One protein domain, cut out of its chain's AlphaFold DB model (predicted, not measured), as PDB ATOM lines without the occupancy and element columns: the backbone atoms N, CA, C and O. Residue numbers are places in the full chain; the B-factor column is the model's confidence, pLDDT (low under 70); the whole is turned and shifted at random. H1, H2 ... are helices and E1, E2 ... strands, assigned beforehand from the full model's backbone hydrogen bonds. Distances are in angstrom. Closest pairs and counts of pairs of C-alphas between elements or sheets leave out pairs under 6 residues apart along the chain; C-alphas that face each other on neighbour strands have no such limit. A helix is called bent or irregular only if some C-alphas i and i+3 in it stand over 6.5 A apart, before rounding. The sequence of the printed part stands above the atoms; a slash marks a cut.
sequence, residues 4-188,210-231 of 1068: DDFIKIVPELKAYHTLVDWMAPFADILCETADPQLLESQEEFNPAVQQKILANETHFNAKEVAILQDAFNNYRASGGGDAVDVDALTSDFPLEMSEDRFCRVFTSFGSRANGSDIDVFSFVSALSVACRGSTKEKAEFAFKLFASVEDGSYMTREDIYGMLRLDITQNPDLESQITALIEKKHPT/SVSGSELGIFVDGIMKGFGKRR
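AT A GLANCE: This is residues 4 to 188 and 210 to 231 of the 1068 residues of a protein of Phytophthora palmivora var. palmivora (UniProt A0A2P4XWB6). A long chain of helices is laid out as a thin arm and two clusters: H4 to H9 gather crosswise around H8, and H10, H11 and H12 make a smaller cluster at the far end, joined to the first through H9 and H10. The arm is H1 and the kinked H2, with H3 where it meets the larger cluster; residues 4 to 9, 12 to 18 and 21 to 26 stick out there, and the tail of residues 183 to 188 sticks out at the opposite end. The printed part has 207 residues, with twelve named helices, H1 to H12, and then one named strand, E1, and its class is mostly helix. It is loose, with a radius of gyration of the C-alphas of 23.4 A, and spans 90 by 33 by 27 A.

IN THESE COORDINATES: Find C-alpha 16 at (70.901, 20.766, 10.552); from there H2, the longest helix by residues, runs 24.3 A to C-alpha 33 at (67.112, 31.300, 32.133), with a kink of 35 degrees near residue 25. It is neither bent nor irregular, but only just: C-alphas 21 and 24 are 6.3 A apart. Before it look for H1, residues 4 to 12, which is only just irregular, with C-alphas 8 and 11 6.8 A apart. After it come H3, residues 36 to 40, H4, residues 47 to 57, and H5, residues 62 to 78, 24.4 A long. Read on to H6, residues 86 to 92, H7, residues 99 to 107, H8, residues 120 to 132, 17.7 A long, and H9, residues 135 to 146. Then follow H10, residues 157 to 170, 20.4 A long, H11, residues 172 to 183, H12, residues 213 to 227, 21.0 A long, and E1, residues 229 to 231, which ends at C-alpha 231 at (21.739, 33.795, 55.180).

HOW THE PARTS SIT: Begin at the hub, H8, which touches four helices. With residues 121 to 125 alone it touches H4, closest at the C-alphas of Leu 54 and Phe 121, 6.9 A, at a steep tilt of 38 degrees, the same way. H5 touches it with residues 65 to 72 alone, the C-alphas of Phe 72 and Val 120 coming closest at 6.5 A, at a steep tilt of 53 degrees, opposite ways. H7 is about perpendicular to H8, at 89 degrees, and touches it, with the C-alphas of Phe 106 and Phe 123 closest at 5.0 A. H9 touches H8 by Lys 138 and Val 129, whose C-alphas are the closest at 6.2 A. H6 touches H5, closest at the C-alphas of Tyr 75 and Ala 88, 6.7 A. Walk outward to H10, which touches H9 at 76 degrees, about perpendicular, with the C-alphas of Phe 146 and Asp 159 closest at 5.6 A. H12 touches H10, closest at the C-alphas of Tyr 161 and Val 220, 6.4 A. H11 and H12 touch at 82 degrees, about perpendicular, closest at the C-alphas of Ile 178 and Phe 219, 6.5 A. H10 and H11 only just touch, and only at the corner, with 3 pairs of C-alphas within 8 A. At the other end H2 is close to but not clearly touching H4, closest at the C-alphas of Cys 31 and Val 49, 7.1 A. E1 pairs with no named strand. Every O i to N i+4 pair is within hydrogen-bond range in H3, H5, H6, H8, H9, H11 and H12; the figures are 12 of 14 in H2, 6 of 7 in H4, 4 of 5 in H7, 8 of 10 in H10, and 2 of 5 in H1, where 3 of 6 O i to N i+3 pairs are within range.

THE WHOLE: The two C-alphas farthest apart are those of Lys 14 and Thr 188, at 89.9 A. Residues 189 to 209 are cut out, and C-alphas 188 and 210 are 17.8 A apart across the cut. Of the links printed whole, H7 to H8, residues 108 to 119, is long. The mean pLDDT of the printed part is 79.6; look for values under 70 at residues 4 to 45, 82, 150, 185 to 188 and 210.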
ATOM      1  N   ASP A   4      57.671  30.130   8.986       50.09
ATOM      2  CA  ASP A   4      57.412  29.307   7.804       50.09
ATOM      3  C   ASP A   4      58.600  29.253   6.836       50.09
ATOM      4  O   ASP A   4      58.768  28.258   6.134       50.09
ATOM      5  N   ASP A   5      59.405  30.309   6.716       52.91
ATOM      6  CA  ASP A   5      60.619  30.285   5.885       52.91
ATOM      7  C   ASP A   5      61.762  29.564   6.606       52.91
ATOM      8  O   ASP A   5      62.546  28.854   5.977       52.91
ATOM      9  N   PHE A   6      61.840  29.713   7.932       56.91
ATOM     10  CA  PHE A   6      62.821  29.030   8.770       56.91
ATOM     11  C   PHE A   6      62.613  27.512   8.742       56.91
ATOM     12  O   PHE A   6      63.543  26.787   8.403       56.91
ATOM     13  N   ILE A   7      61.385  27.030   8.955       59.91
ATOM     14  CA  ILE A   7      61.036  25.598   8.905       59.91
ATOM     15  C   ILE A   7      61.346  24.975   7.529       59.91
ATOM     16  O   ILE A   7      61.750  23.817   7.460       59.91
ATOM     17  N   LYS A   8      61.217  25.736   6.431       65.19
ATOM     18  CA  LYS A   8      61.575  25.267   5.076       65.19
ATOM     19  C   LYS A   8      63.088  25.185   4.845       65.19
ATOM     20  O   LYS A   8      63.532  24.286   4.143       65.19
ATOM     21  N   ILE A   9      63.863  26.119   5.401       68.19
ATOM     22  CA  ILE A   9      65.311  26.245   5.158       68.19
ATOM     23  C   ILE A   9      66.145  25.413   6.144       68.19
ATOM     24  O   ILE A   9      67.206  24.918   5.771       68.19
ATOM     25  N   VAL A  10      65.675  25.207   7.379       63.44
ATOM     26  CA  VAL A  10      66.390  24.458   8.429       63.44
ATOM     27  C   VAL A  10      66.839  23.051   7.984       63.44
ATOM     28  O   VAL A  10      68.014  22.745   8.194       63.44
ATOM     29  N   PRO A  11      66.013  22.221   7.307       64.69
ATOM     30  CA  PRO A  11      66.442  20.913   6.792       64.69
ATOM     31  C   PRO A  11      67.493  20.967   5.671       64.69
ATOM     32  O   PRO A  11      68.151  19.967   5.402       64.69
ATOM     33  N   GLU A  12      67.660  22.115   5.003       69.12
ATOM     34  CA  GLU A  12      68.667  22.319   3.949       69.12
ATOM     35  C   GLU A  12      70.010  22.840   4.504       69.12
ATOM     36  O   GLU A  12      71.009  22.919   3.778       69.12
ATOM     37  N   LEU A  13      70.080  23.172   5.800       69.06
ATOM     38  CA  LEU A  13      71.313  23.612   6.450       69.06
ATOM     39  C   LEU A  13      72.306  22.450   6.587       69.06
ATOM     40  O   LEU A  13      72.016  21.419   7.188       69.06
ATOM     41  N   LYS A  14      73.556  22.661   6.155       67.38
ATOM     42  CA  LYS A  14      74.657  21.689   6.341       67.38
ATOM     43  C   LYS A  14      74.940  21.323   7.806       67.38
ATOM     44  O   LYS A  14      75.588  20.314   8.055       67.38
ATOM     45  N   ALA A  15      74.486  22.151   8.745       60.84
ATOM     46  CA  ALA A  15      74.594  21.944  10.186       60.84
ATOM     47  C   ALA A  15      73.249  21.560  10.838       60.84
ATOM     48  O   ALA A  15      73.126  21.678  12.049       60.84
ATOM     49  N   TYR A  16      72.243  21.121  10.063       63.38
ATOM     50  CA  TYR A  16      70.901  20.766  10.552       63.38
ATOM     51  C   TYR A  16      70.935  19.853  11.785       63.38
ATOM     52  O   TYR A  16      70.329  20.187  12.796       63.38
ATOM     53  N   HIS A  17      71.704  18.760  11.732       66.19
ATOM     54  CA  HIS A  17      71.862  17.848  12.869       66.19
ATOM     55  C   HIS A  17      72.434  18.564  14.093       66.19
ATOM     56  O   HIS A  17      71.792  18.569  15.131       66.19
ATOM     57  N   THR A  18      73.543  19.295  13.946       66.56
ATOM     58  CA  THR A  18      74.129  20.092  15.038       66.56
ATOM     59  C   THR A  18      73.160  21.139  15.596       66.56
ATOM     60  O   THR A  18      73.212  21.432  16.784       66.56
ATOM     61  N   LEU A  19      72.268  21.696  14.771       60.59
ATOM     62  CA  LEU A  19      71.235  22.629  15.217       60.59
ATOM     63  C   LEU A  19      70.164  21.911  16.055       60.59
ATOM     64  O   LEU A  19      69.802  22.406  17.115       60.59
ATOM     65  N   VAL A  20      69.697  20.737  15.615       65.31
ATOM     66  CA  VAL A  20      68.713  19.903  16.333       65.31
ATOM     67  C   VAL A  20      69.293  19.344  17.638       65.31
ATOM     68  O   VAL A  20      68.655  19.457  18.680       65.31
ATOM     69  N   ASP A  21      70.522  18.824  17.599       63.47
ATOM     70  CA  ASP A  21      71.260  18.312  18.761       63.47
ATOM     71  C   ASP A  21      71.481  19.406  19.822       63.47
ATOM     72  O   ASP A  21      71.544  19.118  21.017       63.47
ATOM     73  N   TRP A  22      71.586  20.672  19.396       61.38
ATOM     74  CA  TRP A  22      71.712  21.826  20.287       61.38
ATOM     75  C   TRP A  22      70.356  22.398  20.723       61.38
ATOM     76  O   TRP A  22      70.263  22.946  21.814       61.38
ATOM     77  N   MET A  23      69.290  22.244  19.928       57.50
ATOM     78  CA  MET A  23      67.957  22.782  20.237       57.50
ATOM     79  C   MET A  23      67.344  22.203  21.515       57.50
ATOM     80  O   MET A  23      66.659  22.946  22.208       57.50
ATOM     81  N   ALA A  24      67.588  20.933  21.851       52.16
ATOM     82  CA  ALA A  24      67.107  20.350  23.108       52.16
ATOM     83  C   ALA A  24      67.767  21.000  24.348       52.16
ATOM     84  O   ALA A  24      67.056  21.680  25.086       52.16
ATOM     85  N   PRO A  25      69.103  20.937  24.547       51.88
ATOM     86  CA  PRO A  25      69.740  21.599  25.687       51.88
ATOM     87  C   PRO A  25      69.611  23.130  25.644       51.88
ATOM     88  O   PRO A  25      69.607  23.766  26.691       51.88
ATOM     89  N   PHE A  26      69.467  23.750  24.466       55.62
ATOM     90  CA  PHE A  26      69.154  25.178  24.360       55.62
ATOM     91  C   PHE A  26      67.724  25.498  24.821       55.62
ATOM     92  O   PHE A  26      67.518  26.528  25.457       55.62
ATOM     93  N   ALA A  27      66.746  24.625  24.559       50.34
ATOM     94  CA  ALA A  27      65.396  24.755  25.104       50.34
ATOM     95  C   ALA A  27      65.377  24.540  26.624       50.34
ATOM     96  O   ALA A  27      64.696  25.295  27.312       50.34
ATOM     97  N   ASP A  28      66.158  23.594  27.156       52.47
ATOM     98  CA  ASP A  28      66.315  23.396  28.603       52.47
ATOM     99  C   ASP A  28      66.945  24.635  29.268       52.47
ATOM    100  O   ASP A  28      66.363  25.200  30.192       52.47
ATOM    101  N   ILE A  29      68.063  25.141  28.727       55.91
ATOM    102  CA  ILE A  29      68.721  26.378  29.189       55.91
ATOM    103  C   ILE A  29      67.768  27.577  29.095       55.91
ATOM    104  O   ILE A  29      67.718  28.387  30.019       55.91
ATOM    105  N   LEU A  30      66.967  27.699  28.031       52.06
ATOM    106  CA  LEU A  30      65.920  28.723  27.957       52.06
ATOM    107  C   LEU A  30      64.858  28.512  29.045       52.06
ATOM    108  O   LEU A  30      64.475  29.471  29.697       52.06
ATOM    109  N   CYS A  31      64.428  27.282  29.322       52.22
ATOM    110  CA  CYS A  31      63.464  26.999  30.389       52.22
ATOM    111  C   CYS A  31      64.027  27.206  31.812       52.22
ATOM    112  O   CYS A  31      63.251  27.225  32.774       52.22
ATOM    113  N   GLU A  32      65.344  27.359  31.967       52.19
ATOM    114  CA  GLU A  32      66.028  27.728  33.215       52.19
ATOM    115  C   GLU A  32      66.391  29.221  33.310       52.19
ATOM    116  O   GLU A  32      66.435  29.754  34.417       52.19
ATOM    117  N   THR A  33      66.615  29.905  32.182       46.62
ATOM    118  CA  THR A  33      67.112  31.300  32.133       46.62
ATOM    119  C   THR A  33      66.117  32.325  31.573       46.62
ATOM    120  O   THR A  33      66.400  33.523  31.605       46.62
ATOM    121  N   ALA A  34      64.963  31.894  31.059       45.97
ATOM    122  CA  ALA A  34      63.940  32.786  30.524       45.97
ATOM    123  C   ALA A  34      63.263  33.643  31.602       45.97
ATOM    124  O   ALA A  34      62.993  33.202  32.720       45.97
ATOM    125  N   ASP A  35      62.894  34.857  31.193       50.12
ATOM    126  CA  ASP A  35      61.907  35.689  31.879       50.12
ATOM    127  C   ASP A  35      60.598  34.888  32.090       50.12
ATOM    128  O   ASP A  35      60.132  34.249  31.138       50.12
ATOM    129  N   PRO A  36      59.972  34.917  33.282       54.97
ATOM    130  CA  PRO A  36      58.654  34.322  33.507       54.97
ATOM    131  C   PRO A  36      57.602  34.709  32.452       54.97
ATOM    132  O   PRO A  36      56.830  33.851  32.039       54.97
ATOM    133  N   GLN A  37      57.627  35.942  31.932       50.28
ATOM    134  CA  GLN A  37      56.712  36.397  30.872       50.28
ATOM    135  C   GLN A  37      56.971  35.701  29.524       50.28
ATOM    136  O   GLN A  37      56.062  35.532  28.709       50.28
ATOM    137  N   LEU A  38      58.212  35.270  29.270       49.78
ATOM    138  CA  LEU A  38      58.557  34.488  28.085       49.78
ATOM    139  C   LEU A  38      58.126  33.022  28.251       49.78
ATOM    140  O   LEU A  38      57.659  32.424  27.283       49.78
ATOM    141  N   LEU A  39      58.216  32.465  29.463       52.88
ATOM    142  CA  LEU A  39      57.676  31.138  29.791       52.88
ATOM    143  C   LEU A  39      56.149  31.098  29.635       52.88
ATOM    144  O   LEU A  39      55.653  30.207  28.947       52.88
ATOM    145  N   GLU A  40      55.431  32.100  30.158       55.19
ATOM    146  CA  GLU A  40      53.984  32.292  29.945       55.19
ATOM    147  C   GLU A  40      53.634  32.307  28.442       55.19
ATOM    148  O   GLU A  40      52.684  31.658  28.005       55.19
ATOM    149  N   SER A  41      54.460  32.951  27.605       53.28
ATOM    150  CA  SER A  41      54.273  32.983  26.142       53.28
ATOM    151  C   SER A  41      54.555  31.658  25.404       53.28
ATOM    152  O   SER A  41      54.399  31.594  24.182       53.28
ATOM    153  N   GLN A  42      55.010  30.609  26.098       53.25
ATOM    154  CA  GLN A  42      55.340  29.292  25.529       53.25
ATOM    155  C   GLN A  42      54.514  28.138  26.128       53.25
ATOM    156  O   GLN A  42      54.652  26.999  25.670       53.25
ATOM    157  N   GLU A  43      53.631  28.412  27.095       61.56
ATOM    158  CA  GLU A  43      52.810  27.398  27.780       61.56
ATOM    159  C   GLU A  43      51.947  26.564  26.828       61.56
ATOM    160  O   GLU A  43      51.767  25.370  27.046       61.56
ATOM    161  N   GLU A  44      51.441  27.162  25.751       57.88
ATOM    162  CA  GLU A  44      50.552  26.497  24.790       57.88
ATOM    163  C   GLU A  44      51.290  25.492  23.878       57.88
ATOM    164  O   GLU A  44      50.676  24.558  23.363       57.88
ATOM    165  N   PHE A  45      52.617  25.626  23.715       58.25
ATOM    166  CA  PHE A  45      53.388  24.905  22.688       58.25
ATOM    167  C   PHE A  45      54.532  24.023  23.212       58.25
ATOM    168  O   PHE A  45      55.027  23.186  22.457       58.25
ATOM    169  N   ASN A  46      54.969  24.179  24.468       74.44
ATOM    170  CA  ASN A  46      56.085  23.407  25.029       74.44
ATOM    171  C   ASN A  46      55.629  22.462  26.169       74.44
ATOM    172  O   ASN A  46      55.416  22.920  27.297       74.44
ATOM    173  N   PRO A  47      55.555  21.134  25.930       75.75
ATOM    174  CA  PRO A  47      55.168  20.158  26.948       75.75
ATOM    175  C   PRO A  47      56.030  20.173  28.217       75.75
ATOM    176  O   PRO A  47      55.501  19.921  29.296       75.75
ATOM    177  N   ALA A  48      57.326  20.499  28.124       73.62
ATOM    178  CA  ALA A  48      58.219  20.547  29.283       73.62
ATOM    179  C   ALA A  48      57.925  21.756  30.191       73.62
ATOM    180  O   ALA A  48      57.999  21.652  31.416       73.62
ATOM    181  N   VAL A  49      57.511  22.886  29.603       78.19
ATOM    182  CA  VAL A  49      57.039  24.068  30.347       78.19
ATOM    183  C   VAL A  49      55.722  23.748  31.055       78.19
ATOM    184  O   VAL A  49      55.614  23.981  32.258       78.19
ATOM    185  N   GLN A  50      54.769  23.111  30.361       81.44
ATOM    186  CA  GLN A  50      53.522  22.624  30.971       81.44
ATOM    187  C   GLN A  50      53.798  21.677  32.151       81.44
ATOM    188  O   GLN A  50      53.228  21.860  33.227       81.44
ATOM    189  N   GLN A  51      54.714  20.710  31.993       86.00
ATOM    190  CA  GLN A  51      55.118  19.794  33.067       86.00
ATOM    191  C   GLN A  51      55.714  20.532  34.273       86.00
ATOM    192  O   GLN A  51      55.365  20.220  35.411       86.00
ATOM    193  N   LYS A  52      56.587  21.522  34.039       82.69
ATOM    194  CA  LYS A  52      57.235  22.325  35.089       82.69
ATOM    195  C   LYS A  52      56.233  23.196  35.857       82.69
ATOM    196  O   LYS A  52      56.352  23.313  37.071       82.69
ATOM    197  N   ILE A  53      55.236  23.766  35.178       84.38
ATOM    198  CA  ILE A  53      54.164  24.553  35.810       84.38
ATOM    199  C   ILE A  53      53.245  23.644  36.628       84.38
ATOM    200  O   ILE A  53      53.063  23.867  37.823       84.38
ATOM    201  N   LEU A  54      52.727  22.572  36.026       89.19
ATOM    202  CA  LEU A  54      51.815  21.654  36.708       89.19
ATOM    203  C   LEU A  54      52.470  20.937  37.894       89.19
ATOM    204  O   LEU A  54      51.800  20.716  38.899       89.19
ATOM    205  N   ALA A  55      53.771  20.643  37.842       88.31
ATOM    206  CA  ALA A  55      54.502  20.085  38.984       88.31
ATOM    207  C   ALA A  55      54.700  21.076  40.153       88.31
ATOM    208  O   ALA A  55      55.061  20.650  41.249       88.31
ATOM    209  N   ASN A  56      54.465  22.376  39.934       87.88
ATOM    210  CA  ASN A  56      54.472  23.410  40.974       87.88
ATOM    211  C   ASN A  56      53.054  23.761  41.463       87.88
ATOM    212  O   ASN A  56      52.884  24.125  42.624       87.88
ATOM    213  N   GLU A  57      52.040  23.675  40.594       88.88
ATOM    214  CA  GLU A  57      50.643  24.018  40.914       88.88
ATOM    215  C   GLU A  57      49.798  22.833  41.421       88.88
ATOM    216  O   GLU A  57      48.678  23.039  41.891       88.88
ATOM    217  N   THR A  58      50.297  21.594  41.340       93.81
ATOM    218  CA  THR A  58      49.546  20.377  41.699       93.81
ATOM    219  C   THR A  58      50.298  19.466  42.673       93.81
ATOM    220  O   THR A  58      51.493  19.614  42.907       93.81
ATOM    221  N   HIS A  59      49.604  18.467  43.230       93.56
ATOM    222  CA  HIS A  59      50.164  17.477  44.166       93.56
ATOM    223  C   HIS A  59      50.938  16.338  43.468       93.56
ATOM    224  O   HIS A  59      51.124  15.254  44.039       93.56
ATOM    225  N   PHE A  60      51.353  16.556  42.221       94.38
ATOM    226  CA  PHE A  60      52.055  15.599  41.372       94.38
ATOM    227  C   PHE A  60      53.458  16.099  41.035       94.38
ATOM    228  O   PHE A  60      53.656  17.269  40.730       94.38
ATOM    229  N   ASN A  61      54.441  15.200  41.029       90.12
ATOM    230  CA  ASN A  61      55.774  15.536  40.524       90.12
ATOM    231  C   ASN A  61      55.817  15.468  38.985       90.12
ATOM    232  O   ASN A  61      54.979  14.815  38.365       90.12
ATOM    233  N   ALA A  62      56.835  16.066  38.357       84.69
ATOM    234  CA  ALA A  62      56.943  16.145  36.894       84.69
ATOM    235  C   ALA A  62      56.817  14.790  36.156       84.69
ATOM    236  O   ALA A  62      56.277  14.753  35.055       84.69
ATOM    237  N   LYS A  63      57.234  13.660  36.759       85.94
ATOM    238  CA  LYS A  63      57.053  12.321  36.157       85.94
ATOM    239  C   LYS A  63      55.590  11.866  36.164       85.94
ATOM    240  O   LYS A  63      55.159  11.198  35.233       85.94
ATOM    241  N   GLU A  64      54.835  12.207  37.207       92.38
ATOM    242  CA  GLU A  64      53.396  11.915  37.314       92.38
ATOM    243  C   GLU A  64      52.592  12.823  36.376       92.38
ATOM    244  O   GLU A  64      51.709  12.347  35.669       92.38
ATOM    245  N   VAL A  65      52.963  14.106  36.290       92.88
ATOM    246  CA  VAL A  65      52.385  15.047  35.320       92.88
ATOM    247  C   VAL A  65      52.631  14.581  33.883       92.88
ATOM    248  O   VAL A  65      51.698  14.597  33.089       92.88
ATOM    249  N   ALA A  66      53.836  14.105  33.547       87.12
ATOM    250  CA  ALA A  66      54.134  13.562  32.220       87.12
ATOM    251  C   ALA A  66      53.255  12.345  31.865       87.12
ATOM    252  O   ALA A  66      52.750  12.269  30.749       87.12
ATOM    253  N   ILE A  67      53.005  11.435  32.816       88.56
ATOM    254  CA  ILE A  67      52.096  10.287  32.626       88.56
ATOM    255  C   ILE A  67      50.666  10.763  32.323       88.56
ATOM    256  O   ILE A  67      50.038  10.279  31.382       88.56
ATOM    257  N   LEU A  68      50.156  11.742  33.080       93.81
ATOM    258  CA  LEU A  68      48.811  12.285  32.862       93.81
ATOM    259  C   LEU A  68      48.707  13.137  31.586       93.81
ATOM    260  O   LEU A  68      47.657  13.146  30.951       93.81
ATOM    261  N   GLN A  69      49.783  13.811  31.179       91.38
ATOM    262  CA  GLN A  69      49.868  14.546  29.915       91.38
ATOM    263  C   GLN A  69      49.887  13.585  28.716       91.38
ATOM    264  O   GLN A  69      49.173  13.825  27.746       91.38
ATOM    265  N   ASP A  70      50.618  12.468  28.789       89.38
ATOM    266  CA  ASP A  70      50.558  11.400  27.781       89.38
ATOM    267  C   ASP A  70      49.148  10.791  27.693       89.38
ATOM    268  O   ASP A  70      48.633  10.590  26.592       89.38
ATOM    269  N   ALA A  71      48.480  10.553  28.830       90.50
ATOM    270  CA  ALA A  71      47.087  10.098  28.859       90.50
ATOM    271  C   ALA A  71      46.131  11.114  28.203       90.50
ATOM    272  O   ALA A  71      45.384  10.756  27.292       90.50
ATOM    273  N   PHE A  72      46.215  12.392  28.587       92.25
ATOM    274  CA  PHE A  72      45.454  13.491  27.985       92.25
ATOM    275  C   PHE A  72      45.666  13.583  26.465       92.25
ATOM    276  O   PHE A  72      44.711  13.705  25.696       92.25
ATOM    277  N   ASN A  73      46.918  13.457  26.016       88.69
ATOM    278  CA  ASN A  73      47.276  13.476  24.601       88.69
ATOM    279  C   ASN A  73      46.663  12.304  23.816       88.69
ATOM    280  O   ASN A  73      46.372  12.475  22.634       88.69
ATOM    281  N   ASN A  74      46.408  11.147  24.441       88.50
ATOM    282  CA  ASN A  74      45.693  10.046  23.787       88.50
ATOM    283  C   ASN A  74      44.211  10.387  23.547       88.50
ATOM    284  O   ASN A  74      43.746  10.219  22.420       88.50
ATOM    285  N   TYR A  75      43.501  10.939  24.541       89.75
ATOM    286  CA  TYR A  75      42.113  11.407  24.365       89.75
ATOM    287  C   TYR A  75      42.017  12.554  23.347       89.75
ATOM    288  O   TYR A  75      41.088  12.617  22.543       89.75
ATOM    289  N   ARG A  76      43.004  13.458  23.318       87.38
ATOM    290  CA  ARG A  76      43.092  14.508  22.291       87.38
ATOM    291  C   ARG A  76      43.397  13.940  20.897       87.38
ATOM    292  O   ARG A  76      42.906  14.459  19.898       87.38
ATOM    293  N   ALA A  77      44.172  12.859  20.803       84.44
ATOM    294  CA  ALA A  77      44.488  12.208  19.532       84.44
ATOM    295  C   ALA A  77      43.302  11.424  18.944       84.44
ATOM    296  O   ALA A  77      43.118  11.460  17.724       84.44
ATOM    297  N   SER A  78      42.479  10.753  19.761       84.81
ATOM    298  CA  SER A  78      41.248  10.111  19.271       84.81
ATOM    299  C   SER A  78      40.177  11.140  18.887       84.81
ATOM    300  O   SER A  78      39.510  10.960  17.868       84.81
ATOM    301  N   GLY A  79      40.131  12.284  19.581       80.69
ATOM    302  CA  GLY A  79      39.283  13.445  19.268       80.69
ATOM    303  C   GLY A  79      39.678  14.226  18.005       80.69
ATOM    304  O   GLY A  79      39.060  15.238  17.678       80.69
ATOM    305  N   GLY A  80      40.696  13.770  17.265       75.56
ATOM    306  CA  GLY A  80      41.130  14.368  15.998       75.56
ATOM    307  C   GLY A  80      42.222  15.436  16.115       75.56
ATOM    308  O   GLY A  80      42.599  16.013  15.098       75.56
ATOM    309  N   GLY A  81      42.766  15.678  17.311       71.62
ATOM    310  CA  GLY A  81      43.933  16.536  17.552       71.62
ATOM    311  C   GLY A  81      43.613  17.967  17.988       71.62
ATOM    312  O   GLY A  81      44.385  18.545  18.755       71.62
ATOM    313  N   ASP A  82      42.474  18.524  17.579       69.69
ATOM    314  CA  ASP A  82      42.058  19.878  17.979       69.69
ATOM    315  C   ASP A  82      41.242  19.888  19.284       69.69
ATOM    316  O   ASP A  82      41.364  20.828  20.064       69.69
ATOM    317  N   ALA A  83      40.477  18.824  19.560       79.81
ATOM    318  CA  ALA A  83      39.624  18.677  20.741       79.81
ATOM    319  C   ALA A  83      39.870  17.344  21.472       79.81
ATOM    320  O   ALA A  83      40.461  16.415  20.919       79.81
ATOM    321  N   VAL A  84      39.407  17.255  22.722       87.25
ATOM    322  CA  VAL A  84      39.421  16.023  23.529       87.25
ATOM    323  C   VAL A  84      38.217  15.151  23.171       87.25
ATOM    324  O   VAL A  84      37.100  15.643  23.037       87.25
ATOM    325  N   ASP A  85      38.444  13.847  23.039       89.50
ATOM    326  CA  ASP A  85      37.405  12.833  22.869       89.50
ATOM    327  C   ASP A  85      36.594  12.645  24.159       89.50
ATOM    328  O   ASP A  85      36.995  11.918  25.072       89.50
ATOM    329  N   VAL A  86      35.458  13.339  24.250       88.94
ATOM    330  CA  VAL A  86      34.565  13.277  25.417       88.94
ATOM    331  C   VAL A  86      33.897  11.902  25.544       88.94
ATOM    332  O   VAL A  86      33.659  11.465  26.668       88.94
ATOM    333  N   ASP A  87      33.658  11.180  24.443       87.12
ATOM    334  CA  ASP A  87      33.094   9.823  24.478       87.12
ATOM    335  C   ASP A  87      34.098   8.832  25.095       87.12
ATOM    336  O   ASP A  87      33.748   8.080  26.008       87.12
ATOM    337  N   ALA A  88      35.366   8.868  24.667       86.75
ATOM    338  CA  ALA A  88      36.429   8.060  25.270       86.75
ATOM    339  C   ALA A  88      36.701   8.455  26.732       86.75
ATOM    340  O   ALA A  88      36.843   7.586  27.590       86.75
ATOM    341  N   LEU A  89      36.705   9.756  27.046       89.12
ATOM    342  CA  LEU A  89      36.890  10.226  28.420       89.12
ATOM    343  C   LEU A  89      35.730   9.785  29.335       89.12
ATOM    344  O   LEU A  89      35.967   9.397  30.475       89.12
ATOM    345  N   THR A  90      34.489   9.783  28.839       88.69
ATOM    346  CA  THR A  90      33.300   9.313  29.582       88.69
ATOM    347  C   THR A  90      33.268   7.786  29.722       88.69
ATOM    348  O   THR A  90      32.772   7.272  30.723       88.69
ATOM    349  N   SER A  91      33.826   7.050  28.754       87.69
ATOM    350  CA  SER A  91      34.034   5.598  28.853       87.69
ATOM    351  C   SER A  91      34.988   5.241  29.997       87.69
ATOM    352  O   SER A  91      34.686   4.356  30.797       87.69
ATOM    353  N   ASP A  92      36.118   5.944  30.095       87.50
ATOM    354  CA  ASP A  92      37.165   5.641  31.079       87.50
ATOM    355  C   ASP A  92      36.865   6.225  32.473       87.50
ATOM    356  O   ASP A  92      37.321   5.686  33.479       87.50
ATOM    357  N   PHE A  93      36.052   7.285  32.564       89.50
ATOM    358  CA  PHE A  93      35.552   7.852  33.822       89.50
ATOM    359  C   PHE A  93      34.033   7.611  33.978       89.50
ATOM    360  O   PHE A  93      33.241   8.512  33.690       89.50
ATOM    361  N   PRO A  94      33.596   6.439  34.492       85.25
ATOM    362  CA  PRO A  94      32.181   6.063  34.617       85.25
ATOM    363  C   PRO A  94      31.462   6.814  35.757       85.25
ATOM    364  O   PRO A  94      31.149   6.275  36.823       85.25
ATOM    365  N   LEU A  95      31.212   8.103  35.539       85.81
ATOM    366  CA  LEU A  95      30.602   9.023  36.494       85.81
ATOM    367  C   LEU A  95      29.091   9.157  36.238       85.81
ATOM    368  O   LEU A  95      28.677   9.632  35.184       85.81
ATOM    369  N   GLU A  96      28.250   8.800  37.217       81.25
ATOM    370  CA  GLU A  96      26.785   8.924  37.116       81.25
ATOM    371  C   GLU A  96      26.325  10.392  37.251       81.25
ATOM    372  O   GLU A  96      25.785  10.820  38.272       81.25
ATOM    373  N   MET A  97      26.551  11.194  36.209       84.81
ATOM    374  CA  MET A  97      26.142  12.599  36.138       84.81
ATOM    375  C   MET A  97      25.772  13.034  34.713       84.81
ATOM    376  O   MET A  97      25.970  12.311  33.743       84.81
ATOM    377  N   SER A  98      25.192  14.229  34.584       85.50
ATOM    378  CA  SER A  98      24.914  14.859  33.289       85.50
ATOM    379  C   SER A  98      26.194  15.359  32.616       85.50
ATOM    380  O   SER A  98      27.061  15.892  33.303       85.50
ATOM    381  N   GLU A  99      26.246  15.304  31.285       83.69
ATOM    382  CA  GLU A  99      27.354  15.759  30.423       83.69
ATOM    383  C   GLU A  99      27.924  17.143  30.812       83.69
ATOM    384  O   GLU A  99      29.124  17.273  31.019       83.69
ATOM    385  N   ASP A 100      27.068  18.145  31.068       83.50
ATOM    386  CA  ASP A 100      27.459  19.469  31.608       83.50
ATOM    387  C   ASP A 100      28.340  19.380  32.872       83.50
ATOM    388  O   ASP A 100      29.367  20.048  32.989       83.50
ATOM    389  N   ARG A 101      27.963  18.512  33.816       86.44
ATOM    390  CA  ARG A 101      28.697  18.305  35.071       86.44
ATOM    391  C   ARG A 101      29.975  17.510  34.835       86.44
ATOM    392  O   ARG A 101      30.982  17.818  35.464       86.44
ATOM    393  N   PHE A 102      29.948  16.547  33.915       90.12
ATOM    394  CA  PHE A 102      31.130  15.788  33.515       90.12
ATOM    395  C   PHE A 102      32.199  16.706  32.909       90.12
ATOM    396  O   PHE A 102      33.337  16.711  33.369       90.12
ATOM    397  N   CYS A 103      31.826  17.574  31.966       87.50
ATOM    398  CA  CYS A 103      32.743  18.568  31.415       87.50
ATOM    399  C   CYS A 103      33.253  19.521  32.508       87.50
ATOM    400  O   CYS A 103      34.459  19.726  32.624       87.50
ATOM    401  N   ARG A 104      32.381  20.020  33.398       88.75
ATOM    402  CA  ARG A 104      32.787  20.897  34.516       88.75
ATOM    403  C   ARG A 104      33.808  20.273  35.475       88.75
ATOM    404  O   ARG A 104      34.608  21.018  36.039       88.75
ATOM    405  N   VAL A 105      33.849  18.945  35.633       90.38
ATOM    406  CA  VAL A 105      34.924  18.259  36.383       90.38
ATOM    407  C   VAL A 105      36.305  18.538  35.782       90.38
ATOM    408  O   VAL A 105      37.274  18.630  36.531       90.38
ATOM    409  N   PHE A 106      36.400  18.746  34.467       91.75
ATOM    410  CA  PHE A 106      37.661  18.923  33.746       91.75
ATOM    411  C   PHE A 106      37.841  20.295  33.061       91.75
ATOM    412  O   PHE A 106      38.884  20.505  32.455       91.75
ATOM    413  N   THR A 107      36.902  21.248  33.187       89.50
ATOM    414  CA  THR A 107      37.078  22.655  32.734       89.50
ATOM    415  C   THR A 107      37.227  23.677  33.867       89.50
ATOM    416  O   THR A 107      37.602  24.822  33.620       89.50
ATOM    417  N   SER A 108      36.896  23.311  35.113       85.69
ATOM    418  CA  SER A 108      36.703  24.271  36.221       85.69
ATOM    419  C   SER A 108      37.812  24.273  37.289       85.69
ATOM    420  O   SER A 108      37.632  24.876  38.353       85.69
ATOM    421  N   PHE A 109      38.947  23.600  37.068       84.88
ATOM    422  CA  PHE A 109      39.966  23.329  38.099       84.88
ATOM    423  C   PHE A 109      41.380  23.748  37.688       84.88
ATOM    424  O   PHE A 109      41.725  23.699  36.521       84.88
ATOM    425  N   GLY A 110      42.200  24.154  38.662       83.38
ATOM    426  CA  GLY A 110      43.484  24.819  38.411       83.38
ATOM    427  C   GLY A 110      43.370  26.349  38.394       83.38
ATOM    428  O   GLY A 110      42.272  26.906  38.468       83.38
ATOM    429  N   SER A 111      44.516  27.028  38.333       78.00
ATOM    430  CA  SER A 111      44.638  28.496  38.248       78.00
ATOM    431  C   SER A 111      44.284  29.042  36.858       78.00
ATOM    432  O   SER A 111      43.754  30.145  36.743       78.00
ATOM    433  N   ARG A 112      44.555  28.243  35.818       78.94
ATOM    434  CA  ARG A 112      44.395  28.548  34.384       78.94
ATOM    435  C   ARG A 112      43.038  28.131  33.793       78.94
ATOM    436  O   ARG A 112      42.827  28.291  32.597       78.94
ATOM    437  N   ALA A 113      42.133  27.601  34.618       81.38
ATOM    438  CA  ALA A 113      40.845  27.044  34.202       81.38
ATOM    439  C   ALA A 113      39.999  28.044  33.392       81.38
ATOM    440  O   ALA A 113      39.529  29.049  33.928       81.38
ATOM    441  N   ASN A 114      39.771  27.742  32.112       76.81
ATOM    442  CA  ASN A 114      39.011  28.601  31.199       76.81
ATOM    443  C   ASN A 114      37.473  28.473  31.370       76.81
ATOM    444  O   ASN A 114      36.730  29.377  30.991       76.81
ATOM    445  N   GLY A 115      36.990  27.372  31.964       77.44
ATOM    446  CA  GLY A 115      35.570  27.072  32.180       77.44
ATOM    447  C   GLY A 115      34.810  26.485  30.979       77.44
ATOM    448  O   GLY A 115      33.773  25.856  31.197       77.44
ATOM    449  N   SER A 116      35.309  26.629  29.747       77.50
ATOM    450  CA  SER A 116      34.662  26.194  28.498       77.50
ATOM    451  C   SER A 116      35.179  24.866  27.937       77.50
ATOM    452  O   SER A 116      34.375  24.033  27.526       77.50
ATOM    453  N   ASP A 117      36.494  24.651  27.938       83.88
ATOM    454  CA  ASP A 117      37.176  23.608  27.169       83.88
ATOM    455  C   ASP A 117      38.094  22.759  28.058       83.88
ATOM    456  O   ASP A 117      38.795  23.273  28.933       83.88
ATOM    457  N   ILE A 118      38.094  21.442  27.833       88.94
ATOM    458  CA  ILE A 118      38.880  20.484  28.621       88.94
ATOM    459  C   ILE A 118      40.346  20.551  28.172       88.94
ATOM    460  O   ILE A 118      40.742  19.924  27.188       88.94
ATOM    461  N   ASP A 119      41.151  21.329  28.894       88.44
ATOM    462  CA  ASP A 119      42.593  21.463  28.675       88.44
ATOM    463  C   ASP A 119      43.432  20.586  29.629       88.44
ATOM    464  O   ASP A 119      42.946  20.026  30.617       88.44
ATOM    465  N   VAL A 120      44.726  20.449  29.317       89.88
ATOM    466  CA  VAL A 120      45.656  19.612  30.092       89.88
ATOM    467  C   VAL A 120      45.850  20.126  31.522       89.88
ATOM    468  O   VAL A 120      46.003  19.328  32.448       89.88
ATOM    469  N   PHE A 121      45.802  21.447  31.729       90.81
ATOM    470  CA  PHE A 121      45.979  22.045  33.050       90.81
ATOM    471  C   PHE A 121      44.808  21.703  33.968       90.81
ATOM    472  O   PHE A 121      45.006  21.314  35.122       90.81
ATOM    473  N   SER A 122      43.600  21.792  33.428       91.94
ATOM    474  CA  SER A 122      42.344  21.534  34.116       91.94
ATOM    475  C   SER A 122      42.142  20.040  34.373       91.94
ATOM    476  O   SER A 122      41.781  19.655  35.488       91.94
ATOM    477  N   PHE A 123      42.501  19.186  33.405       94.06
ATOM    478  CA  PHE A 123      42.532  17.729  33.566       94.06
ATOM    479  C   PHE A 123      43.466  17.285  34.706       94.06
ATOM    480  O   PHE A 123      43.034  16.606  35.642       94.06
ATOM    481  N   VAL A 124      44.734  17.717  34.686       95.00
ATOM    482  CA  VAL A 124      45.720  17.328  35.713       95.00
ATOM    483  C   VAL A 124      45.370  17.931  37.081       95.00
ATOM    484  O   VAL A 124      45.506  17.253  38.102       95.00
ATOM    485  N   SER A 125      44.838  19.157  37.123       94.69
ATOM    486  CA  SER A 125      44.381  19.797  38.366       94.69
ATOM    487  C   SER A 125      43.201  19.060  39.014       94.69
ATOM    488  O   SER A 125      43.194  18.863  40.231       94.69
ATOM    489  N   ALA A 126      42.222  18.603  38.229       94.69
ATOM    490  CA  ALA A 126      41.083  17.838  38.735       94.69
ATOM    491  C   ALA A 126      41.518  16.484  39.331       94.69
ATOM    492  O   ALA A 126      41.106  16.122  40.439       94.69
ATOM    493  N   LEU A 127      42.420  15.768  38.647       96.06
ATOM    494  CA  LEU A 127      42.994  14.514  39.152       96.06
ATOM    495  C   LEU A 127      43.877  14.726  40.390       96.06
ATOM    496  O   LEU A 127      43.837  13.905  41.307       96.06
ATOM    497  N   SER A 128      44.609  15.840  40.470       95.69
ATOM    498  CA  SER A 128      45.401  16.226  41.648       95.69
ATOM    499  C   SER A 128      44.524  16.350  42.897       95.69
ATOM    500  O   SER A 128      44.827  15.754  43.938       95.69
ATOM    501  N   VAL A 129      43.380  17.037  42.782       94.62
ATOM    502  CA  VAL A 129      42.417  17.173  43.885       94.62
ATOM    503  C   VAL A 129      41.800  15.823  44.263       94.62
ATOM    504  O   VAL A 129      41.737  15.508  45.451       94.62
ATOM    505  N   ALA A 130      41.406  14.986  43.298       93.44
ATOM    506  CA  ALA A 130      40.844  13.653  43.563       93.44
ATOM    507  C   ALA A 130      41.830  12.707  44.279       93.44
ATOM    508  O   ALA A 130      41.485  12.051  45.275       93.44
ATOM    509  N   CYS A 131      43.078  12.680  43.807       92.94
ATOM    510  CA  CYS A 131      44.125  11.809  44.327       92.94
ATOM    511  C   CYS A 131      44.627  12.272  45.700       92.94
ATOM    512  O   CYS A 131      44.557  11.510  46.665       92.94
ATOM    513  N   ARG A 132      45.107  13.519  45.798       92.56
ATOM    514  CA  ARG A 132      45.929  14.003  46.926       92.56
ATOM    515  C   ARG A 132      45.455  15.311  47.563       92.56
ATOM    516  O   ARG A 132      45.974  15.669  48.617       92.56
ATOM    517  N   GLY A 133      44.459  15.980  46.982       91.62
ATOM    518  CA  GLY A 133      43.884  17.206  47.535       91.62
ATOM    519  C   GLY A 133      43.409  17.051  48.981       91.62
ATOM    520  O   GLY A 133      42.848  16.020  49.375       91.62
ATOM    521  N   SER A 134      43.610  18.100  49.778       91.94
ATOM    522  CA  SER A 134      43.118  18.185  51.151       91.94
ATOM    523  C   SER A 134      41.590  18.139  51.216       91.94
ATOM    524  O   SER A 134      40.881  18.402  50.244       91.94
ATOM    525  N   THR A 135      41.039  17.884  52.406       90.19
ATOM    526  CA  THR A 135      39.581  17.889  52.617       90.19
ATOM    527  C   THR A 135      38.939  19.254  52.314       90.19
ATOM    528  O   THR A 135      37.744  19.292  52.040       90.19
ATOM    529  N   LYS A 136      39.709  20.360  52.299       91.00
ATOM    530  CA  LYS A 136      39.237  21.682  51.848       91.00
ATOM    531  C   LYS A 136      39.152  21.763  50.321       91.00
ATOM    532  O   LYS A 136      38.114  22.156  49.812       91.00
ATOM    533  N   GLU A 137      40.171  21.319  49.590       92.94
ATOM    534  CA  GLU A 137      40.146  21.287  48.113       92.94
ATOM    535  C   GLU A 137      39.083  20.309  47.585       92.94
ATOM    536  O   GLU A 137      38.355  20.611  46.643       92.94
ATOM    537  N   LYS A 138      38.911  19.157  48.245       92.81
ATOM    538  CA  LYS A 138      37.836  18.198  47.939       92.81
ATOM    539  C   LYS A 138      36.440  18.756  48.257       92.81
ATOM    540  O   LYS A 138      35.473  18.413  47.578       92.81
ATOM    541  N   ALA A 139      36.325  19.653  49.239       91.12
ATOM    542  CA  ALA A 139      35.104  20.414  49.497       91.12
ATOM    543  C   ALA A 139      34.876  21.532  48.459       91.12
ATOM    544  O   ALA A 139      33.751  21.706  47.999       91.12
ATOM    545  N   GLU A 140      35.927  22.237  48.030       90.12
ATOM    546  CA  GLU A 140      35.882  23.220  46.935       90.12
ATOM    547  C   GLU A 140      35.465  22.575  45.610       90.12
ATOM    548  O   GLU A 140      34.702  23.170  44.849       90.12
ATOM    549  N   PHE A 141      35.887  21.334  45.364       92.00
ATOM    550  CA  PHE A 141      35.448  20.534  44.223       92.00
ATOM    551  C   PHE A 141      33.942  20.256  44.256       92.00
ATOM    552  O   PHE A 141      33.247  20.517  43.272       92.00
ATOM    553  N   ALA A 142      33.414  19.800  45.396       90.12
ATOM    554  CA  ALA A 142      31.974  19.612  45.571       90.12
ATOM    555  C   ALA A 142      31.199  20.932  45.385       90.12
ATOM    556  O   ALA A 142      30.166  20.949  44.717       90.12
ATOM    557  N   PHE A 143      31.723  22.049  45.897       89.19
ATOM    558  CA  PHE A 143      31.138  23.379  45.709       89.19
ATOM    559  C   PHE A 143      31.098  23.795  44.231       89.19
ATOM    560  O   PHE A 143      30.021  24.104  43.727       89.19
ATOM    561  N   LYS A 144      32.225  23.733  43.507       87.12
ATOM    562  CA  LYS A 144      32.297  24.069  42.071       87.12
ATOM    563  C   LYS A 144      31.377  23.206  41.197       87.12
ATOM    564  O   LYS A 144      30.879  23.684  40.174       87.12
ATOM    565  N   LEU A 145      31.139  21.955  41.592       88.44
ATOM    566  CA  LEU A 145      30.298  21.020  40.844       88.44
ATOM    567  C   LEU A 145      28.802  21.107  41.196       88.44
ATOM    568  O   LEU A 145      27.975  20.812  40.332       88.44
ATOM    569  N   PHE A 146      28.435  21.497  42.425       88.69
ATOM    570  CA  PHE A 146      27.050  21.413  42.919       88.69
ATOM    571  C   PHE A 146      26.408  22.704  43.435       88.69
ATOM    572  O   PHE A 146      25.181  22.727  43.481       88.69
ATOM    573  N   ALA A 147      27.150  23.749  43.809       87.12
ATOM    574  CA  ALA A 147      26.541  24.983  44.312       87.12
ATOM    575  C   ALA A 147      25.697  25.685  43.230       87.12
ATOM    576  O   ALA A 147      26.131  25.820  42.083       87.12
ATOM    577  N   SER A 148      24.508  26.171  43.599       80.94
ATOM    578  CA  SER A 148      23.630  26.923  42.690       80.94
ATOM    579  C   SER A 148      24.070  28.372  42.443       80.94
ATOM    580  O   SER A 148      23.431  29.074  41.662       80.94
ATOM    581  N   VAL A 149      25.097  28.854  43.152       79.50
ATOM    582  CA  VAL A 149      25.596  30.235  43.080       79.50
ATOM    583  C   VAL A 149      26.934  30.248  42.347       79.50
ATOM    584  O   VAL A 149      27.852  29.527  42.734       79.50
ATOM    585  N   GLU A 150      27.052  31.084  41.315       69.19
ATOM    586  CA  GLU A 150      28.229  31.158  40.432       69.19
ATOM    587  C   GLU A 150      29.537  31.495  41.173       69.19
ATOM    588  O   GLU A 150      30.609  31.064  40.756       69.19
ATOM    589  N   ASP A 151      29.460  32.220  42.295       70.81
ATOM    590  CA  ASP A 151      30.618  32.586  43.121       70.81
ATOM    591  C   ASP A 151      31.069  31.488  44.105       70.81
ATOM    592  O   ASP A 151      32.082  31.649  44.788       70.81
ATOM    593  N   GLY A 152      30.322  30.382  44.216       76.12
ATOM    594  CA  GLY A 152      30.597  29.304  45.168       76.12
ATOM    595  C   GLY A 152      30.548  29.729  46.645       76.12
ATOM    596  O   GLY A 152      31.100  29.036  47.498       76.12
ATOM    597  N   SER A 153      29.918  30.856  46.990       82.94
ATOM    598  CA  SER A 153      29.932  31.388  48.363       82.94
ATOM    599  C   SER A 153      29.167  30.515  49.367       82.94
ATOM    600  O   SER A 153      29.549  30.437  50.542       82.94
ATOM    601  N   TYR A 154      28.105  29.833  48.930       88.19
ATOM    602  CA  TYR A 154      27.340  28.889  49.743       88.19
ATOM    603  C   TYR A 154      26.634  27.807  48.911       88.19
ATOM    604  O   TYR A 154      26.265  28.032  47.763       88.19
ATOM    605  N   MET A 155      26.380  26.655  49.539       91.06
ATOM    606  CA  MET A 155      25.458  25.628  49.039       91.06
ATOM    607  C   MET A 155      24.096  25.724  49.738       91.06
ATOM    608  O   MET A 155      24.007  25.940  50.957       91.06
ATOM    609  N   THR A 156      23.034  25.528  48.961       91.44
ATOM    610  CA  THR A 156      21.650  25.390  49.434       91.44
ATOM    611  C   THR A 156      21.372  23.976  49.964       91.44
ATOM    612  O   THR A 156      22.197  23.065  49.849       91.44
ATOM    613  N   ARG A 157      20.188  23.756  50.555       89.94
ATOM    614  CA  ARG A 157      19.734  22.404  50.929       89.94
ATOM    615  C   ARG A 157      19.591  21.517  49.690       89.94
ATOM    616  O   ARG A 157      19.876  20.323  49.752       89.94
ATOM    617  N   GLU A 158      19.118  22.107  48.605       89.31
ATOM    618  CA  GLU A 158      18.791  21.467  47.341       89.31
ATOM    619  C   GLU A 158      20.068  21.000  46.625       89.31
ATOM    620  O   GLU A 158      20.108  19.863  46.156       89.31
ATOM    621  N   ASP A 159      21.140  21.798  46.665       91.56
ATOM    622  CA  ASP A 159      22.470  21.437  46.148       91.56
ATOM    623  C   ASP A 159      23.046  20.213  46.874       91.56
ATOM    624  O   ASP A 159      23.491  19.248  46.252       91.56
ATOM    625  N   ILE A 160      22.993  20.224  48.212       91.56
ATOM    626  CA  ILE A 160      23.507  19.142  49.067       91.56
ATOM    627  C   ILE A 160      22.667  17.870  48.896       91.56
ATOM    628  O   ILE A 160      23.208  16.764  48.887       91.56
ATOM    629  N   TYR A 161      21.348  18.012  48.730       91.00
ATOM    630  CA  TYR A 161      20.464  16.897  48.395       91.00
ATOM    631  C   TYR A 161      20.769  16.331  47.002       91.00
ATOM    632  O   TYR A 161      20.806  15.114  46.848       91.00
ATOM    633  N   GLY A 162      21.027  17.183  46.004       88.12
ATOM    634  CA  GLY A 162      21.428  16.772  44.658       88.12
ATOM    635  C   GLY A 162      22.747  15.997  44.652       88.12
ATOM    636  O   GLY A 162      22.794  14.890  44.123       88.12
ATOM    637  N   MET A 163      23.773  16.540  45.315       90.25
ATOM    638  CA  MET A 163      25.079  15.904  45.505       90.25
ATOM    639  C   MET A 163      24.941  14.528  46.168       90.25
ATOM    640  O   MET A 163      25.290  13.518  45.564       90.25
ATOM    641  N   LEU A 164      24.370  14.462  47.377       89.88
ATOM    642  CA  LEU A 164      24.259  13.199  48.118       89.88
ATOM    643  C   LEU A 164      23.345  12.180  47.425       89.88
ATOM    644  O   LEU A 164      23.521  10.983  47.623       89.88
ATOM    645  N   ARG A 165      22.385  12.616  46.600       87.25
ATOM    646  CA  ARG A 165      21.525  11.706  45.832       87.25
ATOM    647  C   ARG A 165      22.277  10.969  44.723       87.25
ATOM    648  O   ARG A 165      21.941   9.814  44.485       87.25
ATOM    649  N   LEU A 166      23.242  11.616  44.065       83.25
ATOM    650  CA  LEU A 166      24.145  10.942  43.121       83.25
ATOM    651  C   LEU A 166      25.180  10.102  43.879       83.25
ATOM    652  O   LEU A 166      25.441   8.963  43.519       83.25
ATOM    653  N   ASP A 167      25.710  10.619  44.988       85.69
ATOM    654  CA  ASP A 167      26.713   9.896  45.769       85.69
ATOM    655  C   ASP A 167      26.180   8.557  46.319       85.69
ATOM    656  O   ASP A 167      26.900   7.566  46.323       85.69
ATOM    657  N   ILE A 168      24.907   8.477  46.724       83.75
ATOM    658  CA  ILE A 168      24.304   7.268  47.323       83.75
ATOM    659  C   ILE A 168      24.175   6.079  46.355       83.75
ATOM    660  O   ILE A 168      24.227   4.941  46.823       83.75
ATOM    661  N   THR A 169      24.043   6.279  45.039       75.50
ATOM    662  CA  THR A 169      24.072   5.145  44.087       75.50
ATOM    663  C   THR A 169      25.478   4.545  43.982       75.50
ATOM    664  O   THR A 169      25.621   3.333  43.815       75.50
ATOM    665  N   GLN A 170      26.512   5.372  44.178       75.12
ATOM    666  CA  GLN A 170      27.931   5.025  44.044       75.12
ATOM    667  C   GLN A 170      28.678   4.800  45.388       75.12
ATOM    668  O   GLN A 170      29.872   4.472  45.388       75.12
ATOM    669  N   ASN A 171      28.005   4.965  46.537       78.38
ATOM    670  CA  ASN A 171      28.605   4.964  47.882       78.38
ATOM    671  C   ASN A 171      27.752   4.171  48.912       78.38
ATOM    672  O   ASN A 171      26.898   4.743  49.601       78.38
ATOM    673  N   PRO A 172      27.985   2.850  49.068       74.12
ATOM    674  CA  PRO A 172      27.202   2.000  49.973       74.12
ATOM    675  C   PRO A 172      27.474   2.265  51.467       74.12
ATOM    676  O   PRO A 172      26.619   1.973  52.311       74.12
ATOM    677  N   ASP A 173      28.627   2.843  51.820       73.56
ATOM    678  CA  ASP A 173      28.925   3.242  53.201       73.56
ATOM    679  C   ASP A 173      28.091   4.458  53.618       73.56
ATOM    680  O   ASP A 173      27.608   4.524  54.751       73.56
ATOM    681  N   LEU A 174      27.871   5.406  52.703       80.12
ATOM    682  CA  LEU A 174      26.969   6.538  52.907       80.12
ATOM    683  C   LEU A 174      25.510   6.073  53.049       80.12
ATOM    684  O   LEU A 174      24.821   6.496  53.979       80.12
ATOM    685  N   GLU A 175      25.059   5.153  52.189       80.81
ATOM    686  CA  GLU A 175      23.736   4.510  52.281       80.81
ATOM    687  C   GLU A 175      23.517   3.856  53.664       80.81
ATOM    688  O   GLU A 175      22.495   4.070  54.331       80.81
ATOM    689  N   SER A 176      24.529   3.127  54.144       79.19
ATOM    690  CA  SER A 176      24.531   2.458  55.450       79.19
ATOM    691  C   SER A 176      24.524   3.448  56.623       79.19
ATOM    692  O   SER A 176      23.769   3.276  57.584       79.19
ATOM    693  N   GLN A 177      25.317   4.523  56.543       78.81
ATOM    694  CA  GLN A 177      25.357   5.586  57.556       78.81
ATOM    695  C   GLN A 177      24.019   6.320  57.683       78.81
ATOM    696  O   GLN A 177      23.565   6.583  58.800       78.81
ATOM    697  N   ILE A 178      23.375   6.639  56.556       81.69
ATOM    698  CA  ILE A 178      22.069   7.306  56.535       81.69
ATOM    699  C   ILE A 178      21.017   6.413  57.192       81.69
ATOM    700  O   ILE A 178      20.311   6.868  58.094       81.69
ATOM    701  N   THR A 179      20.979   5.133  56.815       81.19
ATOM    702  CA  THR A 179      20.065   4.138  57.391       81.19
ATOM    703  C   THR A 179      20.235   4.045  58.912       81.19
ATOM    704  O   THR A 179      19.287   4.315  59.655       81.19
ATOM    705  N   ALA A 180      21.457   3.810  59.400       79.94
ATOM    706  CA  ALA A 180      21.740   3.693  60.835       79.94
ATOM    707  C   ALA A 180      21.433   4.979  61.635       79.94
ATOM    708  O   ALA A 180      21.029   4.922  62.802       79.94
ATOM    709  N   LEU A 181      21.598   6.165  61.035       75.25
ATOM    710  CA  LEU A 181      21.255   7.443  61.674       75.25
ATOM    711  C   LEU A 181      19.745   7.705  61.729       75.25
ATOM    712  O   LEU A 181      19.287   8.380  62.658       75.25
ATOM    713  N   ILE A 182      18.978   7.175  60.776       75.81
ATOM    714  CA  ILE A 182      17.513   7.242  60.768       75.81
ATOM    715  C   ILE A 182      16.940   6.271  61.798       75.81
ATOM    716  O   ILE A 182      16.151   6.703  62.638       75.81
ATOM    717  N   GLU A 183      17.410   5.021  61.837       74.38
ATOM    718  CA  GLU A 183      17.032   4.040  62.867       74.38
ATOM    719  C   GLU A 183      17.277   4.574  64.286       74.38
ATOM    720  O   GLU A 183      16.414   4.483  65.161       74.38
ATOM    721  N   LYS A 184      18.428   5.227  64.499       72.06
ATOM    722  CA  LYS A 184      18.809   5.830  65.784       72.06
ATOM    723  C   LYS A 184      17.962   7.044  66.194       72.06
ATOM    724  O   LYS A 184      17.942   7.383  67.377       72.06
ATOM    725  N   LYS A 185      17.282   7.718  65.256       65.81
ATOM    726  CA  LYS A 185      16.424   8.892  65.531       65.81
ATOM    727  C   LYS A 185      14.927   8.582  65.524       65.81
ATOM    728  O   LYS A 185      14.186   9.207  66.280       65.81
ATOM    729  N   HIS A 186      14.480   7.650  64.685       63.44
ATOM    730  CA  HIS A 186      13.065   7.369  64.426       63.44
ATOM    731  C   HIS A 186      12.764   5.855  64.429       63.44
ATOM    732  O   HIS A 186      12.271   5.324  63.431       63.44
ATOM    733  N   PRO A 187      12.984   5.146  65.557       55.78
ATOM    734  CA  PRO A 187      12.786   3.693  65.649       55.78
ATOM    735  C   PRO A 187      11.338   3.230  65.393       55.78
ATOM    736  O   PRO A 187      11.090   2.041  65.216       55.78
ATOM    737  N   THR A 188      10.369   4.148  65.357       49.25
ATOM    738  CA  THR A 188       8.955   3.868  65.069       49.25
ATOM    739  C   THR A 188       8.612   3.774  63.577       49.25
ATOM    740  O   THR A 188       7.525   3.297  63.259       49.25
ATOM    741  N   SER A 210      18.297   1.664  48.566       69.69
ATOM    742  CA  SER A 210      17.305   1.280  49.581       69.69
ATOM    743  C   SER A 210      16.829   2.457  50.447       69.69
ATOM    744  O   SER A 210      15.758   2.399  51.061       69.69
ATOM    745  N   VAL A 211      17.610   3.542  50.471       80.06
ATOM    746  CA  VAL A 211      17.281   4.824  51.106       80.06
ATOM    747  C   VAL A 211      16.340   5.619  50.199       80.06
ATOM    748  O   VAL A 211      16.710   6.048  49.107       80.06
ATOM    749  N   SER A 212      15.118   5.873  50.670       82.62
ATOM    750  CA  SER A 212      14.151   6.696  49.934       82.62
ATOM    751  C   SER A 212      14.521   8.188  49.932       82.62
ATOM    752  O   SER A 212      15.199   8.693  50.828       82.62
ATOM    753  N   GLY A 213      14.015   8.949  48.953       81.25
ATOM    754  CA  GLY A 213      14.274  10.395  48.861       81.25
ATOM    755  C   GLY A 213      13.810  11.199  50.087       81.25
ATOM    756  O   GLY A 213      14.427  12.200  50.443       81.25
ATOM    757  N   SER A 214      12.772  10.744  50.796       82.06
ATOM    758  CA  SER A 214      12.344  11.334  52.072       82.06
ATOM    759  C   SER A 214      13.311  11.022  53.218       82.06
ATOM    760  O   SER A 214      13.598  11.905  54.025       82.06
ATOM    761  N   GLU A 215      13.855   9.804  53.271       83.56
ATOM    762  CA  GLU A 215      14.900   9.409  54.226       83.56
ATOM    763  C   GLU A 215      16.185  10.236  54.008       83.56
ATOM    764  O   GLU A 215      16.708  10.828  54.957       83.56
ATOM    765  N   LEU A 216      16.614  10.412  52.753       87.19
ATOM    766  CA  LEU A 216      17.705  11.323  52.388       87.19
ATOM    767  C   LEU A 216      17.402  12.784  52.772       87.19
ATOM    768  O   LEU A 216      18.244  13.459  53.364       87.19
ATOM    769  N   GLY A 217      16.191  13.277  52.501       86.88
ATOM    770  CA  GLY A 217      15.779  14.637  52.864       86.88
ATOM    771  C   GLY A 217      15.910  14.919  54.367       86.88
ATOM    772  O   GLY A 217      16.427  15.974  54.750       86.88
ATOM    773  N   ILE A 218      15.527  13.950  55.212       86.62
ATOM    774  CA  ILE A 218      15.666  13.993  56.680       86.62
ATOM    775  C   ILE A 218      17.143  14.005  57.109       86.62
ATOM    776  O   ILE A 218      17.503  14.706  58.062       86.62
ATOM    777  N   PHE A 219      18.014  13.264  56.417       87.50
ATOM    778  CA  PHE A 219      19.456  13.309  56.669       87.50
ATOM    779  C   PHE A 219      20.035  14.695  56.354       87.50
ATOM    780  O   PHE A 219      20.656  15.300  57.232       87.50
ATOM    781  N   VAL A 220      19.739  15.254  55.174       89.94
ATOM    782  CA  VAL A 220      20.161  16.613  54.779       89.94
ATOM    783  C   VAL A 220      19.618  17.671  55.745       89.94
ATOM    784  O   VAL A 220      20.352  18.566  56.152       89.94
ATOM    785  N   ASP A 221      18.372  17.543  56.209       88.75
ATOM    786  CA  ASP A 221      17.803  18.405  57.258       88.75
ATOM    787  C   ASP A 221      18.644  18.391  58.547       88.75
ATOM    788  O   ASP A 221      18.770  19.409  59.229       88.75
ATOM    789  N   GLY A 222      19.222  17.236  58.888       86.94
ATOM    790  CA  GLY A 222      20.147  17.073  60.006       86.94
ATOM    791  C   GLY A 222      21.496  17.765  59.794       86.94
ATOM    792  O   GLY A 222      22.061  18.270  60.764       86.94
ATOM    793  N   ILE A 223      21.986  17.831  58.552       89.88
ATOM    794  CA  ILE A 223      23.193  18.587  58.180       89.88
ATOM    795  C   ILE A 223      22.913  20.088  58.315       89.88
ATOM    796  O   ILE A 223      23.586  20.771  59.090       89.88
ATOM    797  N   MET A 224      21.867  20.588  57.646       91.06
ATOM    798  CA  MET A 224      21.536  22.021  57.616       91.06
ATOM    799  C   MET A 224      21.258  22.590  59.010       91.06
ATOM    800  O   MET A 224      21.674  23.704  59.307       91.06
ATOM    801  N   LYS A 225      20.611  21.821  59.897       88.94
ATOM    802  CA  LYS A 225      20.352  22.228  61.294       88.94
ATOM    803  C   LYS A 225      21.564  22.066  62.219       88.94
ATOM    804  O   LYS A 225      21.557  22.625  63.311       88.94
ATOM    805  N   GLY A 226      22.564  21.274  61.827       87.62
ATOM    806  CA  GLY A 226      23.766  21.007  62.625       87.62
ATOM    807  C   GLY A 226      24.960  21.910  62.302       87.62
ATOM    808  O   GLY A 226      25.802  22.113  63.173       87.62
ATOM    809  N   PHE A 227      25.035  22.425  61.071       89.69
ATOM    810  CA  PHE A 227      26.174  23.200  60.557       89.69
ATOM    811  C   PHE A 227      25.780  24.498  59.843       89.69
ATOM    812  O   PHE A 227      26.583  25.429  59.806       89.69
ATOM    813  N   GLY A 228      24.570  24.570  59.283       88.31
ATOM    814  CA  GLY A 228      24.126  25.720  58.505       88.31
ATOM    815  C   GLY A 228      23.774  26.928  59.360       88.31
ATOM    816  O   GLY A 228      23.233  26.811  60.463       88.31
ATOM    817  N   LYS A 229      24.043  28.113  58.813       88.56
ATOM    818  CA  LYS A 229      23.572  29.397  59.347       88.56
ATOM    819  C   LYS A 229      22.500  29.961  58.421       88.56
ATOM    820  O   LYS A 229      22.490  29.655  57.229       88.56
ATOM    821  N   ARG A 230      21.591  30.787  58.958       85.94
ATOM    822  CA  ARG A 230      20.675  31.545  58.096       85.94
ATOM    823  C   ARG A 230      21.430  32.658  57.379       85.94
ATOM    824  O   ARG A 230      22.222  33.364  58.001       85.94
ATOM    825  N   ARG A 231      21.187  32.775  56.076       84.62
ATOM    826  CA  ARG A 231      21.739  33.795  55.180       84.62
ATOM    827  C   ARG A 231      20.658  34.243  54.202       84.62
ATOM    828  O   ARG A 231      19.713  33.503  53.936       84.62
TER     829      ARG A 231